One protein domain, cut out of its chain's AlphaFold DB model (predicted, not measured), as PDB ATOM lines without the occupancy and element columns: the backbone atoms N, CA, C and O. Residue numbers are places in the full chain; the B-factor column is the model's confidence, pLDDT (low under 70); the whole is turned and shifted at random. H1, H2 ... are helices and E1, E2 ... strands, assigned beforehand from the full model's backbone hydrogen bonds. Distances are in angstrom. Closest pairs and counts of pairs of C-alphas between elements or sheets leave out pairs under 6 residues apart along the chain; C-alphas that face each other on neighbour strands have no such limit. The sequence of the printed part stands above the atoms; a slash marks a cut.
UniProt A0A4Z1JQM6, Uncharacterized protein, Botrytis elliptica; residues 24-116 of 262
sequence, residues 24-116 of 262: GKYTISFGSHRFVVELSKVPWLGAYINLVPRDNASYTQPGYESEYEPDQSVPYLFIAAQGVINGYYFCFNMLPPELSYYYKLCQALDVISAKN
ATOM      1  N   GLY A  24      43.009  93.406  -5.654       67.75
ATOM      2  CA  GLY A  24      42.416  94.584  -6.268       67.75
ATOM      3  C   GLY A  24      41.670  94.262  -7.555       67.75
ATOM      4  O   GLY A  24      42.008  93.332  -8.289       67.75
ATOM      5  N   LYS A  25      40.654  95.080  -7.838       68.38
ATOM      6  CA  LYS A  25      40.094  95.224  -9.183       68.38
ATOM      7  C   LYS A  25      41.191  95.738 -10.114       68.38
ATOM      8  O   LYS A  25      41.824  96.746  -9.816       68.38
ATOM      9  N   TYR A  26      41.387  95.056 -11.230       69.12
ATOM     10  CA  TYR A  26      42.439  95.334 -12.194       69.12
ATOM     11  C   TYR A  26      41.816  95.782 -13.517       69.12
ATOM     12  O   TYR A  26      40.969  95.070 -14.054       69.12
ATOM     13  N   THR A  27      42.187  96.964 -14.015       69.88
ATOM     14  CA  THR A  27      41.581  97.564 -15.219       69.88
ATOM     15  C   THR A  27      42.455  97.341 -16.442       69.88
ATOM     16  O   THR A  27      43.669  97.504 -16.375       69.88
ATOM     17  N   ILE A  28      41.829  96.971 -17.554       67.62
ATOM     18  CA  ILE A  28      42.497  96.502 -18.769       67.62
ATOM     19  C   ILE A  28      41.812  97.107 -19.966       67.62
ATOM     20  O   ILE A  28      40.580  97.129 -20.004       67.62
ATOM     21  N   SER A  29      42.616  97.520 -20.936       64.94
ATOM     22  CA  SER A  29      42.151  98.026 -22.213       64.94
ATOM     23  C   SER A  29      42.690  97.126 -23.333       64.94
ATOM     24  O   SER A  29      43.889  96.866 -23.427       64.94
ATOM     25  N   PHE A  30      41.790  96.591 -24.156       61.00
ATOM     26  CA  PHE A  30      42.094  95.767 -25.326       61.00
ATOM     27  C   PHE A  30      41.422  96.374 -26.559       61.00
ATOM     28  O   PHE A  30      40.196  96.311 -26.710       61.00
ATOM     29  N   GLY A  31      42.217  97.006 -27.428       65.62
ATOM     30  CA  GLY A  31      41.679  97.881 -28.470       65.62
ATOM     31  C   GLY A  31      40.761  98.949 -27.860       65.62
ATOM     32  O   GLY A  31      41.157  99.669 -26.951       65.62
ATOM     33  N   SER A  32      39.505  99.017 -28.309       60.38
ATOM     34  CA  SER A  32      38.485  99.936 -27.774       60.38
ATOM     35  C   SER A  32      37.740  99.427 -26.531       60.38
ATOM     36  O   SER A  32      36.829 100.100 -26.048       60.38
ATOM     37  N   HIS A  33      38.054  98.229 -26.031       63.00
ATOM     38  CA  HIS A  33      37.302  97.589 -24.952       63.00
ATOM     39  C   HIS A  33      38.024  97.762 -23.624       63.00
ATOM     40  O   HIS A  33      39.168  97.343 -23.484       63.00
ATOM     41  N   ARG A  34      37.330  98.315 -22.627       68.81
ATOM     42  CA  ARG A  34      37.851  98.480 -21.270       68.81
ATOM     43  C   ARG A  34      37.077  97.613 -20.287       68.81
ATOM     44  O   ARG A  34      35.850  97.676 -20.238       68.81
ATOM     45  N   PHE A  35      37.778  96.824 -19.482       72.44
ATOM     46  CA  PHE A  35      37.154  95.909 -18.526       72.44
ATOM     47  C   PHE A  35      37.941  95.788 -17.224       72.44
ATOM     48  O   PHE A  35      39.129  96.095 -17.143       72.44
ATOM     49  N   VAL A  36      37.238  95.354 -16.175       77.88
ATOM     50  CA  VAL A  36      37.766  95.253 -14.811       77.88
ATOM     51  C   VAL A  36      37.701  93.806 -14.340       77.88
ATOM     52  O   VAL A  36      36.619  93.223 -14.271       77.88
ATOM     53  N   VAL A  37      38.852  93.228 -13.997       76.44
ATOM     54  CA  VAL A  37      38.992  91.852 -13.503       76.44
ATOM     55  C   VAL A  37      39.203  91.864 -11.995       76.44
ATOM     56  O   VAL A  37      40.036  92.601 -11.475       76.44
ATOM     57  N   GLU A  38      38.465  91.027 -11.277       81.88
ATOM     58  CA  GLU A  38      38.659  90.838  -9.841       81.88
ATOM     59  C   GLU A  38      39.648  89.689  -9.599       81.88
ATOM     60  O   GLU A  38      39.288  88.515  -9.715       81.88
ATOM     61  N   LEU A  39      40.907  90.014  -9.282       79.38
ATOM     62  CA  LEU A  39      41.985  89.016  -9.187       79.38
ATOM     63  C   LEU A  39      41.764  87.974  -8.077       79.38
ATOM     64  O   LEU A  39      42.264  86.856  -8.182       79.38
ATOM     65  N   SER A  40      40.959  88.298  -7.059       81.06
ATOM     66  CA  SER A  40      40.542  87.363  -6.000       81.06
ATOM     67  C   SER A  40      39.856  86.105  -6.552       81.06
ATOM     68  O   SER A  40      39.977  85.028  -5.972       81.06
ATOM     69  N   LYS A  41      39.162  86.221  -7.692       81.88
ATOM     70  CA  LYS A  41      38.411  85.127  -8.322       81.88
ATOM     71  C   LYS A  41      39.255  84.290  -9.283       81.88
ATOM     72  O   LYS A  41      38.840  83.203  -9.673       81.88
ATOM     73  N   VAL A  42      40.440  84.777  -9.649       81.94
ATOM     74  CA  VAL A  42      41.370  84.139 -10.593       81.94
ATOM     75  C   VAL A  42      42.811  84.248 -10.077       81.94
ATOM     76  O   VAL A  42      43.633  84.951 -10.663       81.94
ATOM     77  N   PRO A  43      43.162  83.535  -8.986       81.25
ATOM     78  CA  PRO A  43      44.475  83.678  -8.346       81.25
ATOM     79  C   PRO A  43      45.660  83.398  -9.283       81.25
ATOM     80  O   PRO A  43      46.709  84.027  -9.165       81.25
ATOM     81  N   TRP A  44      45.478  82.493 -10.251       82.94
ATOM     82  CA  TRP A  44      46.479  82.176 -11.274       82.94
ATOM     83  C   TRP A  44      46.846  83.392 -12.135       82.94
ATOM     84  O   TRP A  44      48.002  83.546 -12.518       82.94
ATOM     85  N   LEU A  45      45.890  84.287 -12.399       79.56
ATOM     86  CA  LEU A  45      46.122  85.496 -13.182       79.56
ATOM     87  C   LEU A  45      46.922  86.516 -12.369       79.56
ATOM     88  O   LEU A  45      47.827  87.151 -12.899       79.56
ATOM     89  N   GLY A  46      46.655  86.614 -11.062       74.12
ATOM     90  CA  GLY A  46      47.488  87.396 -10.146       74.12
ATOM     91  C   GLY A  46      48.937  86.900 -10.120       74.12
ATOM     92  O   GLY A  46      49.867  87.698 -10.214       74.12
ATOM     93  N   ALA A  47      49.139  85.579 -10.070       76.88
ATOM     94  CA  ALA A  47      50.470  84.979 -10.149       76.88
ATOM     95  C   ALA A  47      51.157  85.261 -11.497       76.88
ATOM     96  O   ALA A  47      52.332  85.613 -11.514       76.88
ATOM     97  N   TYR A  48      50.423  85.175 -12.609       77.62
ATOM     98  CA  TYR A  48      50.938  85.512 -13.938       77.62
ATOM     99  C   TYR A  48      51.419  86.966 -14.019       77.62
ATOM    100  O   TYR A  48      52.557  87.214 -14.409       77.62
ATOM    101  N   ILE A  49      50.603  87.927 -13.569       72.56
ATOM    102  CA  ILE A  49      50.960  89.358 -13.549       72.56
ATOM    103  C   ILE A  49      52.233  89.611 -12.732       72.56
ATOM    104  O   ILE A  49      53.031  90.484 -13.072       72.56
ATOM    105  N   ASN A  50      52.449  88.844 -11.661       69.75
ATOM    106  CA  ASN A  50      53.653  88.959 -10.843       69.75
ATOM    107  C   ASN A  50      54.919  88.436 -11.540       69.75
ATOM    108  O   ASN A  50      56.015  88.839 -11.155       69.75
ATOM    109  N   LEU A  51      54.785  87.559 -12.539       69.56
ATOM    110  CA  LEU A  51      55.902  86.915 -13.239       69.56
ATOM    111  C   LEU A  51      56.287  87.597 -14.559       69.56
ATOM    112  O   LEU A  51      57.419  87.427 -15.010       69.56
ATOM    113  N   VAL A  52      55.383  88.350 -15.194       63.84
ATOM    114  CA  VAL A  52      55.679  89.039 -16.461       63.84
ATOM    115  C   VAL A  52      56.558  90.279 -16.205       63.84
ATOM    116  O   VAL A  52      56.174  91.127 -15.392       63.84
ATOM    117  N   PRO A  53      57.721  90.415 -16.882       53.59
ATOM    118  CA  PRO A  53      58.583  91.592 -16.777       53.59
ATOM    119  C   PRO A  53      57.820  92.884 -17.082       53.59
ATOM    120  O   PRO A  53      57.064  92.975 -18.048       53.59
ATOM    121  N   ARG A  54      57.997  93.880 -16.212       59.44
ATOM    122  CA  ARG A  54      57.283  95.158 -16.254       59.44
ATOM    123  C   ARG A  54      58.118  96.171 -17.031       59.44
ATOM    124  O   ARG A  54      58.890  96.901 -16.416       59.44
ATOM    125  N   ASP A  55      57.980  96.215 -18.353       46.38
ATOM    126  CA  ASP A  55      58.720  97.206 -19.154       46.38
ATOM    127  C   ASP A  55      58.152  98.625 -18.983       46.38
ATOM    128  O   ASP A  55      58.898  99.596 -19.063       46.38
ATOM    129  N   ASN A  56      56.870  98.747 -18.619       39.88
ATOM    130  CA  ASN A  56      56.213 100.008 -18.285       39.88
ATOM    131  C   ASN A  56      55.496  99.887 -16.926       39.88
ATOM    132  O   ASN A  56      54.961  98.839 -16.567       39.88
ATOM    133  N   ALA A  57      55.569 100.949 -16.132       38.56
ATOM    134  CA  ALA A  57      55.332 100.971 -14.694       38.56
ATOM    135  C   ALA A  57      54.026 100.306 -14.197       38.56
ATOM    136  O   ALA A  57      52.930 100.599 -14.650       38.56
ATOM    137  N   SER A  58      54.189  99.478 -13.157       42.84
ATOM    138  CA  SER A  58      53.249  99.228 -12.054       42.84
ATOM    139  C   SER A  58      51.750  99.257 -12.386       42.84
ATOM    140  O   SER A  58      51.044 100.215 -12.075       42.84
ATOM    141  N   TYR A  59      51.240  98.113 -12.834       47.34
ATOM    142  CA  TYR A  59      49.820  97.815 -13.027       47.34
ATOM    143  C   TYR A  59      48.871  98.043 -11.822       47.34
ATOM    144  O   TYR A  59      47.668  97.817 -11.911       47.34
ATOM    145  N   THR A  60      49.407  98.424 -10.666       43.09
ATOM    146  CA  THR A  60      48.679  98.661  -9.416       43.09
ATOM    147  C   THR A  60      48.530 100.143  -9.064       43.09
ATOM    148  O   THR A  60      47.945 100.448  -8.025       43.09
ATOM    149  N   GLN A  61      49.034 101.076  -9.884       44.41
ATOM    150  CA  GLN A  61      48.779 102.499  -9.643       44.41
ATOM    151  C   GLN A  61      47.343 102.866 -10.058       44.41
ATOM    152  O   GLN A  61      46.946 102.593 -11.194       44.41
ATOM    153  N   PRO A  62      46.549 103.498  -9.172       41.50
ATOM    154  CA  PRO A  62      45.256 104.056  -9.547       41.50
ATOM    155  C   PRO A  62      45.427 105.015 -10.734       41.50
ATOM    156  O   PRO A  62      46.171 105.986 -10.633       41.50
ATOM    157  N   GLY A  63      44.756 104.730 -11.853       43.62
ATOM    158  CA  GLY A  63      44.810 105.559 -13.064       43.62
ATOM    159  C   GLY A  63      45.728 105.058 -14.185       43.62
ATOM    160  O   GLY A  63      45.739 105.684 -15.239       43.62
ATOM    161  N   TYR A  64      46.445 103.940 -14.016       47.41
ATOM    162  CA  TYR A  64      47.164 103.293 -15.121       47.41
ATOM    163  C   TYR A  64      46.273 102.261 -15.821       47.41
ATOM    164  O   TYR A  64      45.898 101.241 -15.242       47.41
ATOM    165  N   GLU A  65      45.926 102.533 -17.076       55.09
ATOM    166  CA  GLU A  65      45.320 101.559 -17.982       55.09
ATOM    167  C   GLU A  65      46.431 100.794 -18.693       55.09
ATOM    168  O   GLU A  65      47.401 101.381 -19.167       55.09
ATOM    169  N   SER A  66      46.318  99.469 -18.726       58.78
ATOM    170  CA  SER A  66      47.205  98.648 -19.549       58.78
ATOM    171  C   SER A  66      46.568  98.508 -20.916       58.78
ATOM    172  O   SER A  66      45.567  97.801 -21.047       58.78
ATOM    173  N   GLU A  67      47.112  99.227 -21.889       61.12
ATOM    174  CA  GLU A  67      46.770  99.066 -23.296       61.12
ATOM    175  C   GLU A  67      47.586  97.917 -23.872       61.12
ATOM    176  O   GLU A  67      48.803  97.847 -23.688       61.12
ATOM    177  N   TYR A  68      46.899  97.004 -24.546       62.56
ATOM    178  CA  TYR A  68      47.530  95.860 -25.174       62.56
ATOM    179  C   TYR A  68      47.150  95.752 -26.642       62.56
ATOM    180  O   TYR A  68      45.988  95.939 -27.020       62.56
ATOM    181  N   GLU A  69      48.135  95.350 -27.433       65.81
ATOM    182  CA  GLU A  69      47.960  95.063 -28.848       65.81
ATOM    183  C   GLU A  69      47.339  93.666 -29.062       65.81
ATOM    184  O   GLU A  69      47.542  92.753 -28.249       65.81
ATOM    185  N   PRO A  70      46.590  93.441 -30.161       63.03
ATOM    186  CA  PRO A  70      45.928  92.161 -30.438       63.03
ATOM    187  C   PRO A  70      46.861  90.961 -30.656       63.03
ATOM    188  O   PRO A  70      46.411  89.810 -30.690       63.03
ATOM    189  N   ASP A  71      48.152  91.186 -30.884       69.56
ATOM    190  CA  ASP A  71      49.161  90.138 -31.043       69.56
ATOM    191  C   ASP A  71      49.680  89.591 -29.707       69.56
ATOM    192  O   ASP A  71      50.106  88.436 -29.651       69.56
ATOM    193  N   GLN A  72      49.548  90.356 -28.625       66.75
ATOM    194  CA  GLN A  72      50.009  89.975 -27.296       66.75
ATOM    195  C   GLN A  72      49.102  88.903 -26.675       66.75
ATOM    196  O   GLN A  72      47.880  88.934 -26.804       66.75
ATOM    197  N   SER A  73      49.686  87.933 -25.963       65.88
ATOM    198  CA  SER A  73      48.918  86.870 -25.289       65.88
ATOM    199  C   SER A  73      48.236  87.340 -24.000       65.88
ATOM    200  O   SER A  73      47.240  86.757 -23.575       65.88
ATOM    201  N   VAL A  74      48.767  88.399 -23.380       67.38
ATOM    202  CA  VAL A  74      48.330  88.915 -22.075       67.38
ATOM    203  C   VAL A  74      46.825  89.245 -22.046       67.38
ATOM    204  O   VAL A  74      46.138  88.744 -21.152       67.38
ATOM    205  N   PRO A  75      46.248  89.970 -23.025       75.69
ATOM    206  CA  PRO A  75      44.814  90.279 -23.049       75.69
ATOM    207  C   PRO A  75      43.910  89.057 -23.056       75.69
ATOM    208  O   PRO A  75      42.860  89.063 -22.419       75.69
ATOM    209  N   TYR A  76      44.322  87.989 -23.739       84.50
ATOM    210  CA  TYR A  76      43.510  86.782 -23.864       84.50
ATOM    211  C   TYR A  76      43.390  86.028 -22.543       84.50
ATOM    212  O   TYR A  76      42.333  85.464 -22.276       84.50
ATOM    213  N   LEU A  77      44.409  86.074 -21.677       84.62
ATOM    214  CA  LEU A  77      44.312  85.529 -20.317       84.62
ATOM    215  C   LEU A  77      43.312  86.319 -19.470       84.62
ATOM    216  O   LEU A  77      42.552  85.749 -18.687       84.62
ATOM    217  N   PHE A  78      43.254  87.631 -19.656       83.50
ATOM    218  CA  PHE A  78      42.293  88.460 -18.950       83.50
ATOM    219  C   PHE A  78      40.858  88.289 -19.457       83.50
ATOM    220  O   PHE A  78      39.931  88.204 -18.650       83.50
ATOM    221  N   ILE A  79      40.663  88.157 -20.769       87.19
ATOM    222  CA  ILE A  79      39.360  87.817 -21.357       87.19
ATOM    223  C   ILE A  79      38.938  86.404 -20.925       87.19
ATOM    224  O   ILE A  79      37.787  86.189 -20.546       87.19
ATOM    225  N   ALA A  80      39.870  85.447 -20.880       90.25
ATOM    226  CA  ALA A  80      39.620  84.110 -20.351       90.25
ATOM    227  C   ALA A  80      39.159  84.157 -18.886       90.25
ATOM    228  O   ALA A  80      38.169  83.517 -18.528       90.25
ATOM    229  N   ALA A  81      39.813  84.967 -18.047       86.88
ATOM    230  CA  ALA A  81      39.390  85.191 -16.669       86.88
ATOM    231  C   ALA A  81      37.960  85.750 -16.583       86.88
ATOM    232  O   ALA A  81      37.168  85.277 -15.768       86.88
ATOM    233  N   GLN A  82      37.597  86.701 -17.446       86.50
ATOM    234  CA  GLN A  82      36.229  87.225 -17.521       86.50
ATOM    235  C   GLN A  82      35.217  86.140 -17.897       86.50
ATOM    236  O   GLN A  82      34.181  86.027 -17.244       86.50
ATOM    237  N   GLY A  83      35.538  85.293 -18.877       89.62
ATOM    238  CA  GLY A  83      34.706  84.146 -19.246       89.62
ATOM    239  C   GLY A  83      34.510  83.151 -18.099       89.62
ATOM    240  O   GLY A  83      33.405  82.647 -17.900       89.62
ATOM    241  N   VAL A  84      35.547  82.908 -17.293       88.38
ATOM    242  CA  VAL A  84      35.472  82.026 -16.113       88.38
ATOM    243  C   VAL A  84      34.635  82.643 -14.988       88.38
ATOM    244  O   VAL A  84      33.878  81.927 -14.335       88.38
ATOM    245  N   ILE A  85      34.759  83.952 -14.752       86.62
ATOM    246  CA  ILE A  85      34.080  84.648 -13.646       86.62
ATOM    247  C   ILE A  85      32.609  84.924 -13.968       86.62
ATOM    248  O   ILE A  85      31.736  84.657 -13.145       86.62
ATOM    249  N   ASN A  86      32.342  85.488 -15.145       86.25
ATOM    250  CA  ASN A  86      31.033  86.028 -15.518       86.25
ATOM    251  C   ASN A  86      30.271  85.126 -16.503       86.25
ATOM    252  O   ASN A  86      29.093  85.357 -16.774       86.25
ATOM    253  N   GLY A  87      30.918  84.080 -17.017       89.62
ATOM    254  CA  GLY A  87      30.374  83.178 -18.024       89.62
ATOM    255  C   GLY A  87      30.904  83.491 -19.422       89.62
ATOM    256  O   GLY A  87      31.094  84.644 -19.806       89.62
ATOM    257  N   TYR A  88      31.116  82.440 -20.212       93.06
ATOM    258  CA  TYR A  88      31.808  82.547 -21.496       93.06
ATOM    259  C   TYR A  88      31.062  83.350 -22.568       93.06
ATOM    260  O   TYR A  88      31.681  83.777 -23.538       93.06
ATOM    261  N   TYR A  89      29.759  83.606 -22.398       91.06
ATOM    262  CA  TYR A  89      29.042  84.501 -23.307       91.06
ATOM    263  C   TYR A  89      29.659  85.915 -23.324       91.06
ATOM    264  O   TYR A  89      29.686  86.547 -24.377       91.06
ATOM    265  N   PHE A  90      30.217  86.387 -22.198       89.25
ATOM    266  CA  PHE A  90      30.841  87.711 -22.110       89.25
ATOM    267  C   PHE A  90      32.049  87.866 -23.034       89.25
ATOM    268  O   PHE A  90      32.344  88.983 -23.450       89.25
ATOM    269  N   CYS A  91      32.717  86.769 -23.404       91.94
ATOM    270  CA  CYS A  91      33.849  86.811 -24.326       91.94
ATOM    271  C   CYS A  91      33.459  87.387 -25.697       91.94
ATOM    272  O   CYS A  91      34.289  88.027 -26.333       91.94
ATOM    273  N   PHE A  92      32.205  87.213 -26.140       90.69
ATOM    274  CA  PHE A  92      31.719  87.808 -27.391       90.69
ATOM    275  C   PHE A  92      31.616  89.332 -27.341       90.69
ATOM    276  O   PHE A  92      31.788  89.976 -28.364       90.69
ATOM    277  N   ASN A  93      31.402  89.912 -26.159       85.62
ATOM    278  CA  ASN A  93      31.328  91.365 -25.984       85.62
ATOM    279  C   ASN A  93      32.712  92.014 -25.814       85.62
ATOM    280  O   ASN A  93      32.815  93.235 -25.740       85.62
ATOM    281  N   MET A  94      33.762  91.204 -25.665       85.19
ATOM    282  CA  MET A  94      35.132  91.661 -25.401       85.19
ATOM    283  C   MET A  94      36.063  91.454 -26.593       85.19
ATOM    284  O   MET A  94      37.184  91.961 -26.586       85.19
ATOM    285  N   LEU A  95      35.623  90.685 -27.588       86.81
ATOM    286  CA  LEU A  95      36.396  90.375 -28.773       86.81
ATOM    287  C   LEU A  95      35.668  90.857 -30.021       86.81
ATOM    288  O   LEU A  95      34.459  90.660 -30.140       86.81
ATOM    289  N   PRO A  96      36.406  91.415 -30.988       86.44
ATOM    290  CA  PRO A  96      35.876  91.598 -32.323       86.44
ATOM    291  C   PRO A  96      35.416  90.247 -32.914       86.44
ATOM    292  O   PRO A  96      36.037  89.213 -32.632       86.44
ATOM    293  N   PRO A  97      34.350  90.209 -33.733       88.38
ATOM    294  CA  PRO A  97      33.743  88.974 -34.228       88.38
ATOM    295  C   PRO A  97      34.498  88.401 -35.438       88.38
ATOM    296  O   PRO A  97      33.924  88.088 -36.487       88.38
ATOM    297  N   GLU A  98      35.810  88.270 -35.281       88.69
ATOM    298  CA  GLU A  98      36.739  87.619 -36.191       88.69
ATOM    299  C   GLU A  98      37.293  86.367 -35.514       88.69
ATOM    300  O   GLU A  98      37.863  86.420 -34.425       88.69
ATOM    301  N   LEU A  99      37.169  85.224 -36.191       91.69
ATOM    302  CA  LEU A  99      37.533  83.922 -35.630       91.69
ATOM    303  C   LEU A  99      39.010  83.841 -35.191       91.69
ATOM    304  O   LEU A  99      39.319  83.127 -34.240       91.69
ATOM    305  N   SER A 100      39.915  84.603 -35.816       90.44
ATOM    306  CA  SER A 100      41.340  84.654 -35.443       90.44
ATOM    307  C   SER A 100      41.568  85.056 -33.983       90.44
ATOM    308  O   SER A 100      42.475  84.526 -33.340       90.44
ATOM    309  N   TYR A 101      40.736  85.940 -33.426       90.94
ATOM    310  CA  TYR A 101      40.824  86.311 -32.014       90.94
ATOM    311  C   TYR A 101      40.334  85.190 -31.093       90.94
ATOM    312  O   TYR A 101      40.903  84.970 -30.022       90.94
ATOM    313  N   TYR A 102      39.332  84.428 -31.533       94.50
ATOM    314  CA  TYR A 102      38.815  83.285 -30.783       94.50
ATOM    315  C   TYR A 102      39.788  82.110 -30.776       94.50
ATOM    316  O   TYR A 102      39.853  81.421 -29.764       94.50
ATOM    317  N   TYR A 103      40.597  81.912 -31.825       93.94
ATOM    318  CA  TYR A 103      41.691  80.933 -31.794       93.94
ATOM    319  C   TYR A 103      42.657  81.207 -30.637       93.94
ATOM    320  O   TYR A 103      42.920  80.313 -29.833       93.94
ATOM    321  N   LYS A 104      43.126  82.455 -30.502       91.94
ATOM    322  CA  LYS A 104      44.037  82.855 -29.416       91.94
ATOM    323  C   LYS A 104      43.385  82.725 -28.042       91.94
ATOM    324  O   LYS A 104      44.013  82.234 -27.107       91.94
ATOM    325  N   LEU A 105      42.114  83.116 -27.921       94.06
ATOM    326  CA  LEU A 105      41.367  82.943 -26.675       94.06
ATOM    327  C   LEU A 105      41.195  81.462 -26.309       94.06
ATOM    328  O   LEU A 105      41.395  81.103 -25.153       94.06
ATOM    329  N   CYS A 106      40.847  80.597 -27.264       94.50
ATOM    330  CA  CYS A 106      40.687  79.164 -27.012       94.50
ATOM    331  C   CYS A 106      42.017  78.520 -26.609       94.50
ATOM    332  O   CYS A 106      42.034  77.754 -25.656       94.50
ATOM    333  N   GLN A 107      43.130  78.894 -27.249       91.38
ATOM    334  CA  GLN A 107      44.472  78.474 -26.830       91.38
ATOM    335  C   GLN A 107      44.790  78.923 -25.399       91.38
ATOM    336  O   GLN A 107      45.268  78.128 -24.597       91.38
ATOM    337  N   ALA A 108      44.490  80.177 -25.047       90.62
ATOM    338  CA  ALA A 108      44.686  80.672 -23.686       90.62
ATOM    339  C   ALA A 108      43.833  79.899 -22.664       90.62
ATOM    340  O   ALA A 108      44.322  79.559 -21.590       90.62
ATOM    341  N   LEU A 109      42.577  79.593 -23.007       92.25
ATOM    342  CA  LEU A 109      41.658  78.805 -22.181       92.25
ATOM    343  C   LEU A 109      42.114  77.351 -21.998       92.25
ATOM    344  O   LEU A 109      41.956  76.808 -20.904       92.25
ATOM    345  N   ASP A 110      42.691  76.750 -23.037       90.12
ATOM    346  CA  ASP A 110      43.253  75.398 -23.003       90.12
ATOM    347  C   ASP A 110      44.499  75.337 -22.105       90.12
ATOM    348  O   ASP A 110      44.584  74.495 -21.216       90.12
ATOM    349  N   VAL A 111      45.404  76.319 -22.227       86.75
ATOM    350  CA  VAL A 111      46.612  76.436 -21.385       86.75
ATOM    351  C   VAL A 111      46.274  76.550 -19.898       86.75
ATOM    352  O   VAL A 111      46.961  75.965 -19.061       86.75
ATOM    353  N   ILE A 112      45.225  77.298 -19.545       85.19
ATOM    354  CA  ILE A 112      44.796  77.435 -18.143       85.19
ATOM    355  C   ILE A 112      43.870  76.297 -17.687       85.19
ATOM    356  O   ILE A 112      43.364  76.351 -16.562       85.19
ATOM    357  N   SER A 113      43.619  75.296 -18.538       82.44
ATOM    358  CA  SER A 113      42.686  74.190 -18.291       82.44
ATOM    359  C   SER A 113      41.334  74.690 -17.776       82.44
ATOM    360  O   SER A 113      40.843  74.266 -16.721       82.44
ATOM    361  N   ALA A 114      40.758  75.672 -18.475       80.75
ATOM    362  CA  ALA A 114      39.575  76.375 -18.003       80.75
ATOM    363  C   ALA A 114      38.406  75.406 -17.757       80.75
ATOM    364  O   ALA A 114      38.041  74.576 -18.592       80.75
ATOM    365  N   LYS A 115      37.789  75.522 -16.575       77.88
ATOM    366  CA  LYS A 115      36.717  74.613 -16.154       77.88
ATOM    367  C   LYS A 115      35.525  74.671 -17.113       77.88
ATOM    368  O   LYS A 115      35.143  75.735 -17.606       77.88
ATOM    369  N   ASN A 116      34.862  73.526 -17.270       80.62
ATOM    370  CA  ASN A 116      33.620  73.361 -18.033       80.62
ATOM    371  C   ASN A 116      33.730  73.644 -19.543       80.62
ATOM    372  O   ASN A 116      32.690  73.836 -20.189       80.62
TER     373      ASN A 116
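What this domain is: This is residues 24 to 116 of the 262 residues of an uncharacterized protein of Botrytis elliptica (UniProt A0A4Z1JQM6). A small three-stranded sheet has one face covered by H2, the core helix, while H4 crosses H2 on the side away from the sheet, H3 packs on residues 79 to 83 of H2, and H1, running the opposite way to H2 at a shallow tilt, only just touches it. The 93 printed residues include four named helices and three named strands, in the order E1 E2 H1 E3 H2 H3 H4; the class is mixed, helices and strands. The mixed sheet runs E2 E1 E3. The whole is compact, with a radius of gyration of the C-alphas of 12.5 A and spans of 32 by 25 by 21 A.

Where its parts are: E1, residues 25 to 30, begins at C-alpha (40.094, 95.224, -9.183) and is 16.3 A long; E2, residues 33 to 38, is 16.6 A. E3 is residues 66 to 68. H2, residues 74 to 86, is 18.7 A. H1 is residues 43 to 51 and H3 residues 88 to 93. H4, residues 99 to 111, is 18.5 A and ends at C-alpha (46.612, 76.436, -21.385).

How they stand to each other: E1 and E2 form an antiparallel hairpin, with N 28 and O 35 2.9 A apart; E1 and E3 are parallel, with N 29 and O 66 3.0 A apart. H2 is on the sheet, two layers, a helix on one face, at a height of 8.3 A. The hub H2 touches H4 about perpendicular at 76 degrees, closest C-alphas Tyr 76 and Leu 105, 5.2 A. It touches H3 at a steep tilt of 56 degrees, closest C-alphas Gly 83 and Cys 91, 5.8 A. H1 and H2 only just touch, with 3 pairs of C-alphas within 8 A, closest Leu 45 and Leu 77, 7.4 A. H1 and H2 have every O i to N i+4 pair within hydrogen-bond range, H4 8 of 9, H3 0 of 2 but 3 of 3 O i to N i+3.

The domain as a whole: The C-alphas of Ala 57 and Asn 116, the two farthest apart, are 35.3 A apart. The printed part has no cut. The link from H1 to E3, residues 52 to 65, is long. pLDDT is under 70 for residues 24 to 34 and 50 to 74.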